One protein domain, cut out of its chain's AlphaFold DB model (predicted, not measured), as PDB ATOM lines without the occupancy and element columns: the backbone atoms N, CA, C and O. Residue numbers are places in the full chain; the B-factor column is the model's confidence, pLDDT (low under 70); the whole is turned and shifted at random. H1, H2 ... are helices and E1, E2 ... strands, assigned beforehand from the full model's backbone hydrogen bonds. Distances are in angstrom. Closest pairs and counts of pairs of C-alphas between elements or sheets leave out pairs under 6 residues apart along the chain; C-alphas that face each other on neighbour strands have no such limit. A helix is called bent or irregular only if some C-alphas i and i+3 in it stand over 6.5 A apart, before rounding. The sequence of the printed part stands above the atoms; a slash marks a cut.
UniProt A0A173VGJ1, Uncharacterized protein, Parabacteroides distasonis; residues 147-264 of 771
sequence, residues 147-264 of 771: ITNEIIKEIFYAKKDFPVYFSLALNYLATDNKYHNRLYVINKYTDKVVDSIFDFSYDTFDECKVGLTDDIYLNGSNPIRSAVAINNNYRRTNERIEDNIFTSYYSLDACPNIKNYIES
ATOM      1  N   ILE A 147      14.602  22.202 -11.222       73.69
ATOM      2  CA  ILE A 147      15.378  23.451 -11.286       73.69
ATOM      3  C   ILE A 147      15.318  24.038 -12.699       73.69
ATOM      4  O   ILE A 147      15.144  25.240 -12.891       73.69
ATOM      5  N   THR A 148      15.409  23.186 -13.717       74.88
ATOM      6  CA  THR A 148      15.337  23.621 -15.112       74.88
ATOM      7  C   THR A 148      13.940  24.131 -15.486       74.88
ATOM      8  O   THR A 148      13.846  25.097 -16.244       74.88
ATOM      9  N   ASN A 149      12.861  23.575 -14.915       69.69
ATOM     10  CA  ASN A 149      11.495  24.111 -15.073       69.69
ATOM     11  C   ASN A 149      11.315  25.499 -14.440       69.69
ATOM     12  O   ASN A 149      10.464  26.272 -14.870       69.69
ATOM     13  N   GLU A 150      12.109  25.836 -13.424       75.56
ATOM     14  CA  GLU A 150      12.086  27.166 -12.805       75.56
ATOM     15  C   GLU A 150      12.870  28.210 -13.626       75.56
ATOM     16  O   GLU A 150      12.562  29.411 -13.586       75.56
ATOM     17  N   ILE A 151      13.859  27.748 -14.405       79.12
ATOM     18  CA  ILE A 151      14.722  28.565 -15.269       79.12
ATOM     19  C   ILE A 151      14.094  28.802 -16.638       79.12
ATOM     20  O   ILE A 151      14.087  29.938 -17.106       79.12
ATOM     21  N   ILE A 152      13.609  27.762 -17.311       80.88
ATOM     22  CA  ILE A 152      13.103  27.848 -18.683       80.88
ATOM     23  C   ILE A 152      11.582  27.926 -18.646       80.88
ATOM     24  O   ILE A 152      10.914  27.022 -18.160       80.88
ATOM     25  N   LYS A 153      11.037  29.006 -19.208       78.94
ATOM     26  CA  LYS A 153       9.587  29.191 -19.365       78.94
ATOM     27  C   LYS A 153       9.091  28.555 -20.657       78.94
ATOM     28  O   LYS A 153       8.068  27.880 -20.691       78.94
ATOM     29  N   GLU A 154       9.837  28.791 -21.728       81.50
ATOM     30  CA  GLU A 154       9.562  28.273 -23.060       81.50
ATOM     31  C   GLU A 154      10.883  27.970 -23.746       81.50
ATOM     32  O   GLU A 154      11.867  28.695 -23.584       81.50
ATOM     33  N   ILE A 155      10.891  26.918 -24.549       82.38
ATOM     34  CA  ILE A 155      12.005  26.602 -25.429       82.38
ATOM     35  C   ILE A 155      11.427  26.149 -26.757       82.38
ATOM     36  O   ILE A 155      10.586  25.254 -26.820       82.38
ATOM     37  N   PHE A 156      11.870  26.805 -27.817       79.75
ATOM     38  CA  PHE A 156      11.453  26.531 -29.177       79.75
ATOM     39  C   PHE A 156      12.639  25.961 -29.944       79.75
ATOM     40  O   PHE A 156      13.733  26.527 -29.902       79.75
ATOM     41  N   TYR A 157      12.420  24.865 -30.672       78.44
ATOM     42  CA  TYR A 157      13.378  24.372 -31.656       78.44
ATOM     43  C   TYR A 157      12.669  23.789 -32.871       78.44
ATOM     44  O   TYR A 157      11.942  22.803 -32.763       78.44
ATOM     45  N   ALA A 158      12.904  24.372 -34.043       70.44
ATOM     46  CA  ALA A 158      12.320  23.904 -35.290       70.44
ATOM     47  C   ALA A 158      12.712  22.439 -35.560       70.44
ATOM     48  O   ALA A 158      13.882  22.059 -35.469       70.44
ATOM     49  N   LYS A 159      11.719  21.608 -35.901       66.25
ATOM     50  CA  LYS A 159      11.891  20.161 -36.102       66.25
ATOM     51  C   LYS A 159      13.023  19.844 -37.091       66.25
ATOM     52  O   LYS A 159      13.091  20.419 -38.175       66.25
ATOM     53  N   LYS A 160      13.867  18.871 -36.733       67.31
ATOM     54  CA  LYS A 160      14.889  18.256 -37.598       67.31
ATOM     55  C   LYS A 160      14.502  16.816 -37.948       67.31
ATOM     56  O   LYS A 160      13.657  16.220 -37.282       67.31
ATOM     57  N   ASP A 161      15.175  16.236 -38.941       75.38
ATOM     58  CA  ASP A 161      14.980  14.837 -39.370       75.38
ATOM     59  C   ASP A 161      15.449  13.800 -38.333       75.38
ATOM     60  O   ASP A 161      15.272  12.596 -38.506       75.38
ATOM     61  N   PHE A 162      16.060  14.257 -37.240       76.62
ATOM     62  CA  PHE A 162      16.563  13.431 -36.154       76.62
ATOM     63  C   PHE A 162      16.176  14.030 -34.791       76.62
ATOM     64  O   PHE A 162      16.088  15.252 -34.654       76.62
ATOM     65  N   PRO A 163      15.954  13.185 -33.768       76.44
ATOM     66  CA  PRO A 163      15.677  13.627 -32.412       76.44
ATOM     67  C   PRO A 163      16.890  14.325 -31.791       76.44
ATOM     68  O   PRO A 163      18.042  13.922 -31.987       76.44
ATOM     69  N   VAL A 164      16.606  15.343 -30.986       79.31
ATOM     70  CA  VAL A 164      17.595  16.113 -30.230       79.31
ATOM     71  C   VAL A 164      17.220  16.165 -28.752       79.31
ATOM     72  O   VAL A 164      16.073  15.901 -28.386       79.31
ATOM     73  N   TYR A 165      18.185  16.510 -27.911       82.31
ATOM     74  CA  TYR A 165      17.966  16.976 -26.543       82.31
ATOM     75  C   TYR A 165      18.780  18.256 -26.326       82.31
ATOM     76  O   TYR A 165      19.717  18.520 -27.082       82.31
ATOM     77  N   PHE A 166      18.426  19.067 -25.331       85.50
ATOM     78  CA  PHE A 166      19.165  20.297 -25.034       85.50
ATOM     79  C   PHE A 166      20.076  20.093 -23.837       85.50
ATOM     80  O   PHE A 166      19.721  19.363 -22.924       85.50
ATOM     81  N   SER A 167      21.233  20.738 -23.829       88.69
ATOM     82  CA  SER A 167      22.144  20.748 -22.688       88.69
ATOM     83  C   SER A 167      22.249  22.173 -22.165       88.69
ATOM     84  O   SER A 167      22.841  23.032 -22.825       88.69
ATOM     85  N   LEU A 168      21.619  22.435 -21.020       88.31
ATOM     86  CA  LEU A 168      21.719  23.710 -20.315       88.31
ATOM     87  C   LEU A 168      22.892  23.628 -19.347       88.31
ATOM     88  O   LEU A 168      22.920  22.730 -18.511       88.31
ATOM     89  N   ALA A 169      23.822  24.577 -19.423       88.69
ATOM     90  CA  ALA A 169      24.868  24.739 -18.428       88.69
ATOM     91  C   ALA A 169      24.986  26.210 -18.004       88.69
ATOM     92  O   ALA A 169      25.325  27.059 -18.827       88.69
ATOM     93  N   LEU A 170      24.710  26.513 -16.734       88.31
ATOM     94  CA  LEU A 170      24.838  27.855 -16.154       88.31
ATOM     95  C   LEU A 170      25.945  27.884 -15.104       88.31
ATOM     96  O   LEU A 170      26.107  26.933 -14.330       88.31
ATOM     97  N   ASN A 171      26.695  28.986 -15.077       88.44
ATOM     98  CA  ASN A 171      27.847  29.186 -14.196       88.44
ATOM     99  C   ASN A 171      28.876  28.035 -14.258       88.44
ATOM    100  O   ASN A 171      29.511  27.677 -13.262       88.44
ATOM    101  N   TYR A 172      29.027  27.423 -15.435       89.19
ATOM    102  CA  TYR A 172      29.824  26.218 -15.658       89.19
ATOM    103  C   TYR A 172      31.286  26.567 -15.956       89.19
ATOM    104  O   TYR A 172      31.559  27.241 -16.941       89.19
ATOM    105  N   LEU A 173      32.237  26.085 -15.151       91.81
ATOM    106  CA  LEU A 173      33.666  26.214 -15.465       91.81
ATOM    107  C   LEU A 173      34.049  25.207 -16.559       91.81
ATOM    108  O   LEU A 173      34.055  23.997 -16.313       91.81
ATOM    109  N   ALA A 174      34.353  25.709 -17.754       89.06
ATOM    110  CA  ALA A 174      34.717  24.901 -18.911       89.06
ATOM    111  C   ALA A 174      36.223  24.609 -18.984       89.06
ATOM    112  O   ALA A 174      37.034  25.102 -18.200       89.06
ATOM    113  N   THR A 175      36.607  23.747 -19.929       90.94
ATOM    114  CA  THR A 175      37.994  23.288 -20.116       90.94
ATOM    115  C   THR A 175      38.944  24.377 -20.611       90.94
ATOM    116  O   THR A 175      40.157  24.186 -20.570       90.94
ATOM    117  N   ASP A 176      38.416  25.512 -21.062       91.00
ATOM    118  CA  ASP A 176      39.167  26.716 -21.424       91.00
ATOM    119  C   ASP A 176      39.471  27.628 -20.216       91.00
ATOM    120  O   ASP A 176      40.016  28.717 -20.394       91.00
ATOM    121  N   ASN A 177      39.170  27.169 -18.992       92.56
ATOM    122  CA  ASN A 177      39.292  27.909 -17.732       92.56
ATOM    123  C   ASN A 177      38.412  29.171 -17.641       92.56
ATOM    124  O   ASN A 177      38.722  30.066 -16.853       92.56
ATOM    125  N   LYS A 178      37.305  29.236 -18.390       94.56
ATOM    126  CA  LYS A 178      36.296  30.298 -18.272       94.56
ATOM    127  C   LYS A 178      34.974  29.774 -17.722       94.56
ATOM    128  O   LYS A 178      34.673  28.581 -17.791       94.56
ATOM    129  N   TYR A 179      34.170  30.675 -17.169       93.00
ATOM    130  CA  TYR A 179      32.808  30.376 -16.731       93.00
ATOM    131  C   TYR A 179      31.822  30.605 -17.873       93.00
ATOM    132  O   TYR A 179      31.847  31.660 -18.496       93.00
ATOM    133  N   HIS A 180      30.945  29.640 -18.137       93.06
ATOM    134  CA  HIS A 180      29.979  29.680 -19.226       93.06
ATOM    135  C   HIS A 180      28.537  29.687 -18.732       93.06
ATOM    136  O   HIS A 180      28.161  28.920 -17.839       93.06
ATOM    137  N   ASN A 181      27.723  30.479 -19.427       91.12
ATOM    138  CA  ASN A 181      26.291  30.264 -19.548       91.12
ATOM    139  C   ASN A 181      26.015  29.819 -20.981       91.12
ATOM    140  O   ASN A 181      26.237  30.592 -21.914       91.12
ATOM    141  N   ARG A 182      25.528  28.593 -21.160       91.12
ATOM    142  CA  ARG A 182      25.285  28.012 -22.482       91.12
ATOM    143  C   ARG A 182      24.051  27.121 -22.526       91.12
ATOM    144  O   ARG A 182      23.717  26.456 -21.548       91.12
ATOM    145  N   LEU A 183      23.418  27.078 -23.694       90.12
ATOM    146  CA  LEU A 183      22.329  26.165 -24.019       90.12
ATOM    147  C   LEU A 183      22.565  25.561 -25.404       90.12
ATOM    148  O   LEU A 183      22.344  26.207 -26.431       90.12
ATOM    149  N   TYR A 184      23.013  24.309 -25.424       90.94
ATOM    150  CA  TYR A 184      23.296  23.571 -26.652       90.94
ATOM    151  C   TYR A 184      22.141  22.674 -27.070       90.94
ATOM    152  O   TYR A 184      21.366  22.209 -26.240       90.94
ATOM    153  N   VAL A 185      22.086  22.369 -28.364       86.31
ATOM    154  CA  VAL A 185      21.221  21.345 -28.949       86.31
ATOM    155  C   VAL A 185      22.094  20.181 -29.395       86.31
ATOM    156  O   VAL A 185      23.057  20.369 -30.141       86.31
ATOM    157  N   ILE A 186      21.772  18.971 -28.946       86.94
ATOM    158  CA  ILE A 186      22.593  17.775 -29.147       86.94
ATOM    159  C   ILE A 186      21.787  16.715 -29.895       86.94
ATOM    160  O   ILE A 186      20.635  16.436 -29.566       86.94
ATOM    161  N   ASN A 187      22.393  16.111 -30.917       86.69
ATOM    162  CA  ASN A 187      21.779  15.011 -31.654       86.69
ATOM    163  C   ASN A 187      21.776  13.737 -30.800       86.69
ATOM    164  O   ASN A 187      22.838  13.214 -30.467       86.69
ATOM    165  N   LYS A 188      20.581  13.196 -30.534       81.88
ATOM    166  CA  LYS A 188      20.366  12.051 -29.634       81.88
ATOM    167  C   LYS A 188      21.060  10.755 -30.079       81.88
ATOM    168  O   LYS A 188      21.239   9.856 -29.270       81.88
ATOM    169  N   TYR A 189      21.406  10.618 -31.358       85.81
ATOM    170  CA  TYR A 189      22.062   9.414 -31.874       85.81
ATOM    171  C   TYR A 189      23.587   9.494 -31.866       85.81
ATOM    172  O   TYR A 189      24.244   8.459 -31.920       85.81
ATOM    173  N   THR A 190      24.158  10.701 -31.874       91.06
ATOM    174  CA  THR A 190      25.611  10.894 -32.049       91.06
ATOM    175  C   THR A 190      26.283  11.586 -30.872       91.06
ATOM    176  O   THR A 190      27.509  11.664 -30.866       91.06
ATOM    177  N   ASP A 191      25.502  12.127 -29.931       86.38
ATOM    178  CA  ASP A 191      25.948  12.947 -28.797       86.38
ATOM    179  C   ASP A 191      26.829  14.142 -29.198       86.38
ATOM    180  O   ASP A 191      27.621  14.667 -28.417       86.38
ATOM    181  N   LYS A 192      26.686  14.604 -30.445       91.38
ATOM    182  CA  LYS A 192      27.366  15.794 -30.956       91.38
ATOM    183  C   LYS A 192      26.461  17.012 -30.854       91.38
ATOM    184  O   LYS A 192      25.283  16.945 -31.217       91.38
ATOM    185  N   VAL A 193      27.043  18.131 -30.421       89.25
ATOM    186  CA  VAL A 193      26.413  19.452 -30.506       89.25
ATOM    187  C   VAL A 193      26.127  19.746 -31.977       89.25
ATOM    188  O   VAL A 193      27.030  19.714 -32.812       89.25
ATOM    189  N   VAL A 194      24.856  19.984 -32.289       85.62
ATOM    190  CA  VAL A 194      24.380  20.330 -33.634       85.62
ATOM    191  C   VAL A 194      23.958  21.788 -33.745       85.62
ATOM    192  O   VAL A 194      23.853  22.287 -34.861       85.62
ATOM    193  N   ASP A 195      23.705  22.454 -32.616       84.56
ATOM    194  CA  ASP A 195      23.335  23.866 -32.574       84.56
ATOM    195  C   ASP A 195      23.609  24.488 -31.191       84.56
ATOM    196  O   ASP A 195      23.760  23.766 -30.202       84.56
ATOM    197  N   SER A 196      23.632  25.822 -31.110       87.56
ATOM    198  CA  SER A 196      23.783  26.582 -29.860       87.56
ATOM    199  C   SER A 196      22.792  27.743 -29.817       87.56
ATOM    200  O   SER A 196      22.847  28.631 -30.665       87.56
ATOM    201  N   ILE A 197      21.897  27.752 -28.822       86.44
ATOM    202  CA  ILE A 197      20.945  28.857 -28.627       86.44
ATOM    203  C   ILE A 197      21.678  30.074 -28.057       86.44
ATOM    204  O   ILE A 197      21.515  31.184 -28.547       86.44
ATOM    205  N   PHE A 198      22.524  29.859 -27.052       87.69
ATOM    206  CA  PHE A 198      23.475  30.854 -26.569       87.69
ATOM    207  C   PHE A 198      24.690  30.158 -25.953       87.69
ATOM    208  O   PHE A 198      24.581  29.038 -25.448       87.69
ATOM    209  N   ASP A 199      25.837  30.831 -25.981       91.31
ATOM    210  CA  ASP A 199      27.069  30.413 -25.312       91.31
ATOM    211  C   ASP A 199      27.922  31.648 -25.019       91.31
ATOM    212  O   ASP A 199      28.530  32.233 -25.917       91.31
ATOM    213  N   PHE A 200      27.909  32.079 -23.763       91.31
ATOM    214  CA  PHE A 200      28.650  33.243 -23.301       91.31
ATOM    215  C   PHE A 200      29.680  32.814 -22.264       91.31
ATOM    216  O   PHE A 200      29.327  32.145 -21.291       91.31
ATOM    217  N   SER A 201      30.929  33.242 -22.453       92.88
ATOM    218  CA  SER A 201      32.054  32.959 -21.559       92.88
ATOM    219  C   SER A 201      32.477  34.199 -20.772       92.88
ATOM    220  O   SER A 201      32.551  35.289 -21.342       92.88
ATOM    221  N   TYR A 202      32.864  34.011 -19.516       93.19
ATOM    222  CA  TYR A 202      33.280  35.057 -18.586       93.19
ATOM    223  C   TYR A 202      34.564  34.641 -17.866       93.19
ATOM    224  O   TYR A 202      34.770  33.459 -17.580       93.19
ATOM    225  N   ASP A 203      35.427  35.609 -17.558       93.75
ATOM    226  CA  ASP A 203      36.702  35.335 -16.886       93.75
ATOM    227  C   ASP A 203      36.497  35.057 -15.387       93.75
ATOM    228  O   ASP A 203      37.275  34.326 -14.773       93.75
ATOM    229  N   THR A 204      35.424  35.595 -14.797       92.38
ATOM    230  CA  THR A 204      35.084  35.387 -13.385       92.38
ATOM    231  C   THR A 204      33.681  34.812 -13.187       92.38
ATOM    232  O   THR A 204      32.758  35.027 -13.975       92.38
ATOM    233  N   PHE A 205      33.498  34.096 -12.075       89.44
ATOM    234  CA  PHE A 205      32.195  33.566 -11.666       89.44
ATOM    235  C   PHE A 205      31.165  34.677 -11.402       89.44
ATOM    236  O   PHE A 205      29.989  34.524 -11.727       89.44
ATOM    237  N   ASP A 206      31.597  35.806 -10.830       88.00
ATOM    238  CA  ASP A 206      30.705  36.926 -10.516       88.00
ATOM    239  C   ASP A 206      30.144  37.599 -11.773       88.00
ATOM    240  O   ASP A 206      28.962  37.939 -11.792       88.00
ATOM    241  N   GLU A 207      30.945  37.721 -12.834       88.81
ATOM    242  CA  GLU A 207      30.478  38.188 -14.144       88.81
ATOM    243  C   GLU A 207      29.494  37.195 -14.771       88.81
ATOM    244  O   GLU A 207      28.432  37.595 -15.251       88.81
ATOM    245  N   CYS A 208      29.792  35.894 -14.696       88.19
ATOM    246  CA  CYS A 208      28.927  34.849 -15.242       88.19
ATOM    247  C   CYS A 208      27.524  34.860 -14.614       88.19
ATOM    248  O   CYS A 208      26.529  34.792 -15.338       88.19
ATOM    249  N   LYS A 209      27.416  35.052 -13.292       86.44
ATOM    250  CA  LYS A 209      26.126  35.116 -12.574       86.44
ATOM    251  C   LYS A 209      25.192  36.230 -13.040       86.44
ATOM    252  O   LYS A 209      23.988  36.172 -12.800       86.44
ATOM    253  N   VAL A 210      25.722  37.299 -13.625       83.12
ATOM    254  CA  VAL A 210      24.920  38.459 -14.053       83.12
ATOM    255  C   VAL A 210      24.942  38.671 -15.562       83.12
ATOM    256  O   VAL A 210      24.294  39.591 -16.050       83.12
ATOM    257  N   GLY A 211      25.651  37.815 -16.298       81.38
ATOM    258  CA  GLY A 211      25.905  37.982 -17.724       81.38
ATOM    259  C   GLY A 211      24.706  37.710 -18.638       81.38
ATOM    260  O   GLY A 211      24.687  38.176 -19.772       81.38
ATOM    261  N   LEU A 212      23.679  36.998 -18.159       83.12
ATOM    262  CA  LEU A 212      22.416  36.827 -18.886       83.12
ATOM    263  C   LEU A 212      21.447  37.986 -18.579       83.12
ATOM    264  O   LEU A 212      20.712  37.947 -17.585       83.12
ATOM    265  N   THR A 213      21.407  38.994 -19.453       80.25
ATOM    266  CA  THR A 213      20.632  40.238 -19.293       80.25
ATOM    267  C   THR A 213      19.222  40.242 -19.896       80.25
ATOM    268  O   THR A 213      18.351  40.914 -19.353       80.25
ATOM    269  N   ASP A 214      18.960  39.491 -20.965       79.31
ATOM    270  CA  ASP A 214      17.703  39.548 -21.736       79.31
ATOM    271  C   ASP A 214      16.679  38.501 -21.302       79.31
ATOM    272  O   ASP A 214      17.059  37.430 -20.855       79.31
ATOM    273  N   ASP A 215      15.376  38.750 -21.425       81.00
ATOM    274  CA  ASP A 215      14.334  37.760 -21.088       81.00
ATOM    275  C   ASP A 215      14.280  36.566 -22.054       81.00
ATOM    276  O   ASP A 215      13.910  35.454 -21.663       81.00
ATOM    277  N   ILE A 216      14.673  36.795 -23.307       83.75
ATOM    278  CA  ILE A 216      14.595  35.830 -24.401       83.75
ATOM    279  C   ILE A 216      15.917  35.849 -25.163       83.75
ATOM    280  O   ILE A 216      16.397  36.911 -25.548       83.75
ATOM    281  N   TYR A 217      16.480  34.665 -25.397       84.19
ATOM    282  CA  TYR A 217      17.697  34.489 -26.188       84.19
ATOM    283  C   TYR A 217      17.357  33.771 -27.479       84.19
ATOM    284  O   TYR A 217      16.769  32.685 -27.468       84.19
ATOM    285  N   LEU A 218      17.751  34.395 -28.581       80.00
ATOM    286  CA  LEU A 218      17.638  33.842 -29.919       80.00
ATOM    287  C   LEU A 218      18.981  33.232 -30.318       80.00
ATOM    288  O   LEU A 218      20.037  33.768 -29.983       80.00
ATOM    289  N   ASN A 219      18.940  32.134 -31.068       76.88
ATOM    290  CA  ASN A 219      20.141  31.537 -31.636       76.88
ATOM    291  C   ASN A 219      20.865  32.527 -32.568       76.88
ATOM    292  O   ASN A 219      20.281  33.033 -33.525       76.88
ATOM    293  N   GLY A 220      22.156  32.767 -32.316       58.78
ATOM    294  CA  GLY A 220      22.956  33.751 -33.056       58.78
ATOM    295  C   GLY A 220      23.224  33.418 -34.532       58.78
ATOM    296  O   GLY A 220      23.580  34.312 -35.293       58.78
ATOM    297  N   SER A 221      23.055  32.159 -34.955       58.78
ATOM    298  CA  SER A 221      23.240  31.724 -36.352       58.78
ATOM    299  C   SER A 221      21.936  31.704 -37.152       58.78
ATOM    300  O   SER A 221      21.952  31.883 -38.367       58.78
ATOM    301  N   ASN A 222      20.802  31.455 -36.490       58.56
ATOM    302  CA  ASN A 222      19.473  31.586 -37.080       58.56
ATOM    303  C   ASN A 222      18.445  31.812 -35.953       58.56
ATOM    304  O   ASN A 222      18.013  30.832 -35.331       58.56
ATOM    305  N   PRO A 223      18.024  33.068 -35.706       54.81
ATOM    306  CA  PRO A 223      17.210  33.438 -34.547       54.81
ATOM    307  C   PRO A 223      15.821  32.791 -34.519       54.81
ATOM    308  O   PRO A 223      15.099  32.944 -33.536       54.81
ATOM    309  N   ILE A 224      15.439  32.057 -35.573       52.59
ATOM    310  CA  ILE A 224      14.110  31.465 -35.717       52.59
ATOM    311  C   ILE A 224      14.140  29.949 -35.936       52.59
ATOM    312  O   ILE A 224      13.143  29.318 -36.287       52.59
ATOM    313  N   ARG A 225      15.287  29.314 -35.685       62.28
ATOM    314  CA  ARG A 225      15.359  27.853 -35.543       62.28
ATOM    315  C   ARG A 225      15.411  27.410 -34.099       62.28
ATOM    316  O   ARG A 225      15.004  26.290 -33.812       62.28
ATOM    317  N   SER A 226      15.909  28.257 -33.208       76.19
ATOM    318  CA  SER A 226      15.908  28.006 -31.773       76.19
ATOM    319  C   SER A 226      15.805  29.301 -30.998       76.19
ATOM    320  O   SER A 226      16.495  30.271 -31.310       76.19
ATOM    321  N   ALA A 227      15.020  29.270 -29.933       82.38
ATOM    322  CA  ALA A 227      14.978  30.338 -28.956       82.38
ATOM    323  C   ALA A 227      14.604  29.778 -27.588       82.38
ATOM    324  O   ALA A 227      14.016  28.699 -27.475       82.38
ATOM    325  N   VAL A 228      14.933  30.528 -26.544       86.50
ATOM    326  CA  VAL A 228      14.566  30.182 -25.174       86.50
ATOM    327  C   VAL A 228      14.124  31.428 -24.420       86.50
ATOM    328  O   VAL A 228      14.792  32.461 -24.462       86.50
ATOM    329  N   ALA A 229      12.994  31.325 -23.726       85.81
ATOM    330  CA  ALA A 229      12.550  32.311 -22.754       85.81
ATOM    331  C   ALA A 229      12.979  31.836 -21.367       85.81
ATOM    332  O   ALA A 229      12.553  30.768 -20.914       85.81
ATOM    333  N   ILE A 230      13.811  32.625 -20.688       83.50
ATOM    334  CA  ILE A 230      14.355  32.251 -19.381       83.50
ATOM    335  C   ILE A 230      13.900  33.202 -18.275       83.50
ATOM    336  O   ILE A 230      13.821  34.419 -18.431       83.50
ATOM    337  N   ASN A 231      13.614  32.642 -17.107       78.12
ATOM    338  CA  ASN A 231      13.200  33.368 -15.923       78.12
ATOM    339  C   ASN A 231      14.368  34.165 -15.323       78.12
ATOM    340  O   ASN A 231      15.452  33.636 -15.081       78.12
ATOM    341  N   ASN A 232      14.140  35.449 -15.055       65.75
ATOM    342  CA  ASN A 232      15.149  36.376 -14.540       65.75
ATOM    343  C   ASN A 232      15.666  36.013 -13.135       65.75
ATOM    344  O   ASN A 232      16.816  36.306 -12.804       65.75
ATOM    345  N   ASN A 233      14.850  35.334 -12.324       64.88
ATOM    346  CA  ASN A 233      15.155  35.081 -10.912       64.88
ATOM    347  C   ASN A 233      16.256  34.030 -10.679       64.88
ATOM    348  O   ASN A 233      16.925  34.084  -9.650       64.88
ATOM    349  N   TYR A 234      16.494  33.120 -11.631       63.03
ATOM    350  CA  TYR A 234      17.410  31.979 -11.455       63.03
ATOM    351  C   TYR A 234      18.781  32.149 -12.118       63.03
ATOM    352  O   TYR A 234      19.640  31.281 -12.021       63.03
ATOM    353  N   ARG A 235      19.035  33.289 -12.765       64.56
ATOM    354  CA  ARG A 235      20.300  33.539 -13.480       64.56
ATOM    355  C   ARG A 235      21.472  33.842 -12.548       64.56
ATOM    356  O   ARG A 235      22.620  33.701 -12.941       64.56
ATOM    357  N   ARG A 236      21.161  34.240 -11.310       66.44
ATOM    358  CA  ARG A 236      22.103  34.735 -10.294       66.44
ATOM    359  C   ARG A 236      22.391  33.720  -9.186       66.44
ATOM    360  O   ARG A 236      22.852  34.108  -8.113       66.44
ATOM    361  N   THR A 237      22.061  32.448  -9.398       67.56
ATOM    362  CA  THR A 237      22.290  31.401  -8.396       67.56
ATOM    363  C   THR A 237      23.792  31.213  -8.166       67.56
ATOM    364  O   THR A 237      24.605  31.375  -9.074       67.56
ATOM    365  N   ASN A 238      24.182  30.865  -6.937       68.81
ATOM    366  CA  ASN A 238      25.573  30.504  -6.621       68.81
ATOM    367  C   ASN A 238      25.883  29.034  -6.963       68.81
ATOM    368  O   ASN A 238      26.891  28.491  -6.517       68.81
ATOM    369  N   GLU A 239      25.011  28.386  -7.731       67.69
ATOM    370  CA  GLU A 239      25.063  26.961  -8.021       67.69
ATOM    371  C   GLU A 239      25.377  26.746  -9.501       67.69
ATOM    372  O   GLU A 239      24.882  27.467 -10.374       67.69
ATOM    373  N   ARG A 240      26.222  25.750  -9.780       78.38
ATOM    374  CA  ARG A 240      26.426  25.243 -11.137       78.38
ATOM    375  C   ARG A 240      25.214  24.404 -11.507       78.38
ATOM    376  O   ARG A 240      24.870  23.476 -10.780       78.38
ATOM    377  N   ILE A 241      24.641  24.687 -12.667       74.81
ATOM    378  CA  ILE A 241      23.487  23.956 -13.189       74.81
ATOM    379  C   ILE A 241      23.926  23.304 -14.487       74.81
ATOM    380  O   ILE A 241      24.457  23.991 -15.351       74.81
ATOM    381  N   GLU A 242      23.754  21.992 -14.600       78.06
ATOM    382  CA  GLU A 242      23.997  21.235 -15.825       78.06
ATOM    383  C   GLU A 242      22.884  20.206 -15.983       78.06
ATOM    384  O   GLU A 242      22.660  19.401 -15.080       78.06
ATOM    385  N   ASP A 243      22.165  20.260 -17.102       75.44
ATOM    386  CA  ASP A 243      21.002  19.408 -17.309       75.44
ATOM    387  C   ASP A 243      20.781  19.057 -18.778       75.44
ATOM    388  O   ASP A 243      20.983  19.887 -19.668       75.44
ATOM    389  N   ASN A 244      20.324  17.824 -19.011       76.62
ATOM    390  CA  ASN A 244      19.911  17.351 -20.325       76.62
ATOM    391  C   ASN A 244      18.385  17.364 -20.415       76.62
ATOM    392  O   ASN A 244      17.681  16.569 -19.796       76.62
ATOM    393  N   ILE A 245      17.883  18.266 -21.241       72.38
ATOM    394  CA  ILE A 245      16.478  18.587 -21.388       72.38
ATOM    395  C   ILE A 245      15.895  17.790 -22.550       72.38
ATOM    396  O   ILE A 245      16.264  17.981 -23.713       72.38
ATOM    397  N   PHE A 246      14.914  16.949 -22.240       65.75
ATOM    398  CA  PHE A 246      14.134  16.210 -23.228       65.75
ATOM    399  C   PHE A 246      12.760  16.864 -23.371       65.75
ATOM    400  O   PHE A 246      11.886  16.678 -22.532       65.75
ATOM    401  N   THR A 247      12.572  17.649 -24.428       61.91
ATOM    402  CA  THR A 247      11.318  18.364 -24.699       61.91
ATOM    403  C   THR A 247      10.990  18.343 -26.193       61.91
ATOM    404  O   THR A 247      11.878  18.146 -27.022       61.91
ATOM    405  N   SER A 248       9.710  18.490 -26.541       51.28
ATOM    406  CA  SER A 248       9.169  18.219 -27.883       51.28
ATOM    407  C   SER A 248       8.512  19.427 -28.559       51.28
ATOM    408  O   SER A 248       7.673  19.244 -29.445       51.28
ATOM    409  N   TYR A 249       8.821  20.659 -28.148       58.94
ATOM    410  CA  TYR A 249       8.199  21.842 -28.751       58.94
ATOM    411  C   TYR A 249       8.864  22.217 -30.072       58.94
ATOM    412  O   TYR A 249       9.871  22.920 -30.130       58.94
ATOM    413  N   TYR A 250       8.246  21.735 -31.147       60.41
ATOM    414  CA  TYR A 250       8.676  21.996 -32.518       60.41
ATOM    415  C   TYR A 250       7.953  23.166 -33.188       60.41
ATOM    416  O   TYR A 250       8.314  23.548 -34.299       60.41
ATOM    417  N   SER A 251       6.908  23.693 -32.547       65.19
ATOM    418  CA  SER A 251       6.064  24.755 -33.087       65.19
ATOM    419  C   SER A 251       6.211  26.027 -32.265       65.19
ATOM    420  O   SER A 251       6.098  25.991 -31.039       65.19
ATOM    421  N   LEU A 252       6.411  27.149 -32.957       65.62
ATOM    422  CA  LEU A 252       6.489  28.476 -32.354       65.62
ATOM    423  C   LEU A 252       5.154  28.882 -31.700       65.62
ATOM    424  O   LEU A 252       5.151  29.599 -30.707       65.62
ATOM    425  N   ASP A 253       4.024  28.346 -32.176       64.06
ATOM    426  CA  ASP A 253       2.697  28.581 -31.584       64.06
ATOM    427  C   ASP A 253       2.554  28.008 -30.165       64.06
ATOM    428  O   ASP A 253       1.708  28.459 -29.398       64.06
ATOM    429  N   ALA A 254       3.388  27.031 -29.797       64.94
ATOM    430  CA  ALA A 254       3.434  26.484 -28.442       64.94
ATOM    431  C   ALA A 254       4.336  27.297 -27.493       64.94
ATOM    432  O   ALA A 254       4.442  26.956 -26.316       64.94
ATOM    433  N   CYS A 255       4.984  28.352 -28.004       71.62
ATOM    434  CA  CYS A 255       5.900  29.227 -27.276       71.62
ATOM    435  C   CYS A 255       5.458  30.701 -27.423       71.62
ATOM    436  O   CYS A 255       6.096  31.469 -28.150       71.62
ATOM    437  N   PRO A 256       4.333  31.107 -26.803       68.69
ATOM    438  CA  PRO A 256       3.731  32.424 -27.014       68.69
ATOM    439  C   PRO A 256       4.623  33.603 -26.601       68.69
ATOM    440  O   PRO A 256       4.586  34.639 -27.264       68.69
ATOM    441  N   ASN A 257       5.446  33.480 -25.552       74.50
ATOM    442  CA  ASN A 257       6.364  34.553 -25.158       74.50
ATOM    443  C   ASN A 257       7.476  34.744 -26.196       74.50
ATOM    444  O   ASN A 257       7.771  35.874 -26.587       74.50
ATOM    445  N   ILE A 258       8.058  33.642 -26.677       75.94
ATOM    446  CA  ILE A 258       9.077  33.663 -27.734       75.94
ATOM    447  C   ILE A 258       8.486  34.212 -29.036       75.94
ATOM    448  O   ILE A 258       9.085  35.082 -29.667       75.94
ATOM    449  N   LYS A 259       7.295  33.742 -29.419       72.06
ATOM    450  CA  LYS A 259       6.582  34.181 -30.621       72.06
ATOM    451  C   LYS A 259       6.343  35.691 -30.620       72.06
ATOM    452  O   LYS A 259       6.765  36.371 -31.550       72.06
ATOM    453  N   ASN A 260       5.761  36.223 -29.545       69.88
ATOM    454  CA  ASN A 260       5.482  37.654 -29.420       69.88
ATOM    455  C   ASN A 260       6.763  38.503 -29.466       69.88
ATOM    456  O   ASN A 260       6.765  39.601 -30.024       69.88
ATOM    457  N   TYR A 261       7.864  38.019 -28.886       73.38
ATOM    458  CA  TYR A 261       9.151  38.716 -28.927       73.38
ATOM    459  C   TYR A 261       9.738  38.766 -30.340       73.38
ATOM    460  O   TYR A 261      10.182  39.827 -30.775       73.38
ATOM    461  N   ILE A 262       9.682  37.651 -31.073       68.38
ATOM    462  CA  ILE A 262      10.092  37.571 -32.481       68.38
ATOM    463  C   ILE A 262       9.238  38.520 -33.340       68.38
ATOM    464  O   ILE A 262       9.789  39.316 -34.095       68.38
ATOM    465  N   GLU A 263       7.915  38.509 -33.172       66.25
ATOM    466  CA  GLU A 263       6.980  39.350 -33.936       66.25
ATOM    467  C   GLU A 263       7.133  40.855 -33.649       66.25
ATOM    468  O   GLU A 263       6.941  41.680 -34.539       66.25
ATOM    469  N   SER A 264       7.502  41.235 -32.423       61.22
ATOM    470  CA  SER A 264       7.634  42.645 -32.018       61.22
ATOM    471  C   SER A 264       9.034  43.239 -32.213       61.22
ATOM    472  O   SER A 264       9.166  44.462 -32.301       61.22
TER     473      SER A 264
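Overview. This is residues 147 to 264 of the 771 residues of an uncharacterized protein of Parabacteroides distasonis (UniProt A0A173VGJ1). Two sheets lie partly face to face as a small sandwich with crossed strands: a larger one, E4 E3 E2 E7, in which E2, E3 and E4 are long and bent and E7 is short, and a small one, E1 E6 E5. H3 packs on the small sheet, and the short H1 and H2 sit over one face of the larger one. The printed part has 118 residues of mixed class, with three named helices and seven named strands in the order H1 E1 E2 E3 E4 H2 E5 E6 E7 H3; both sheets are antiparallel. It is compact, with a radius of gyration of the C-alphas of 13.8 A and spans of 37 by 35 by 26 A.

Arrangement. Begin at H1, residues 147 to 151, which a tight link joins to E1, residues 152 to 157. Next come E2, residues 164 to 173, E3, residues 179 to 187, and E4, residues 193 to 202: a meander, each strand the antiparallel neighbour of the one before, with hairpins E2 and E3, and E3 and E4. Look for N 167 and O 184 at 2.8 A, and N 183 and O 198 at 2.9 A. E2 bends by 75 degrees at residue 170, E3 by 54 at 183 and E4 by 79 at 197. H2, residues 205 to 208, is on the same face of this twisted sheet as H1; their heights over the sheet are 7.5 A and 9.4 A. E5, residues 216 to 218, and E6, residues 226 to 230, form a hairpin, with N 217 and O 228 at 2.9 A. E6 is antiparallel to E1, with N 156 and O 227 at 2.9 A. E7, residues 241 to 245, is antiparallel to E2, with N 168 and O 243 at 3.0 A. In the sandwich, two sheets face to face, the facing parts are 10.2 A centre to centre and the strands stand at 49 degrees. The closest C-alphas of E4 and E6 are those of Ile 197 and Ser 226, 6.0 A apart. H3, residues 256 to 264, is on the small sheet at a height of 9.8 A, over E6 and E5. In H1 and H3 every O i to N i+4 pair is within hydrogen-bond range; H2 is too short for one.

Along the chain. Find C-alpha 147 at (15.378, 23.451, -11.286), where H1 begins. E2 runs 24.0 A to C-alpha 173 at (33.666, 26.214, -15.465), E3 24.1 A and E4 20.8 A. H3, 12.0 A long, ends at C-alpha 264, (7.634, 42.645, -32.018).

Size, cuts and confidence. The two C-alphas farthest apart, Asp 161 and Asp 206, are 39.6 A apart. The printed part has no cut and no long link. Mean pLDDT of the printed part is 78.6; 31 residues are under 70, among them 220 to 225, 232 to 239 and 246 to 254.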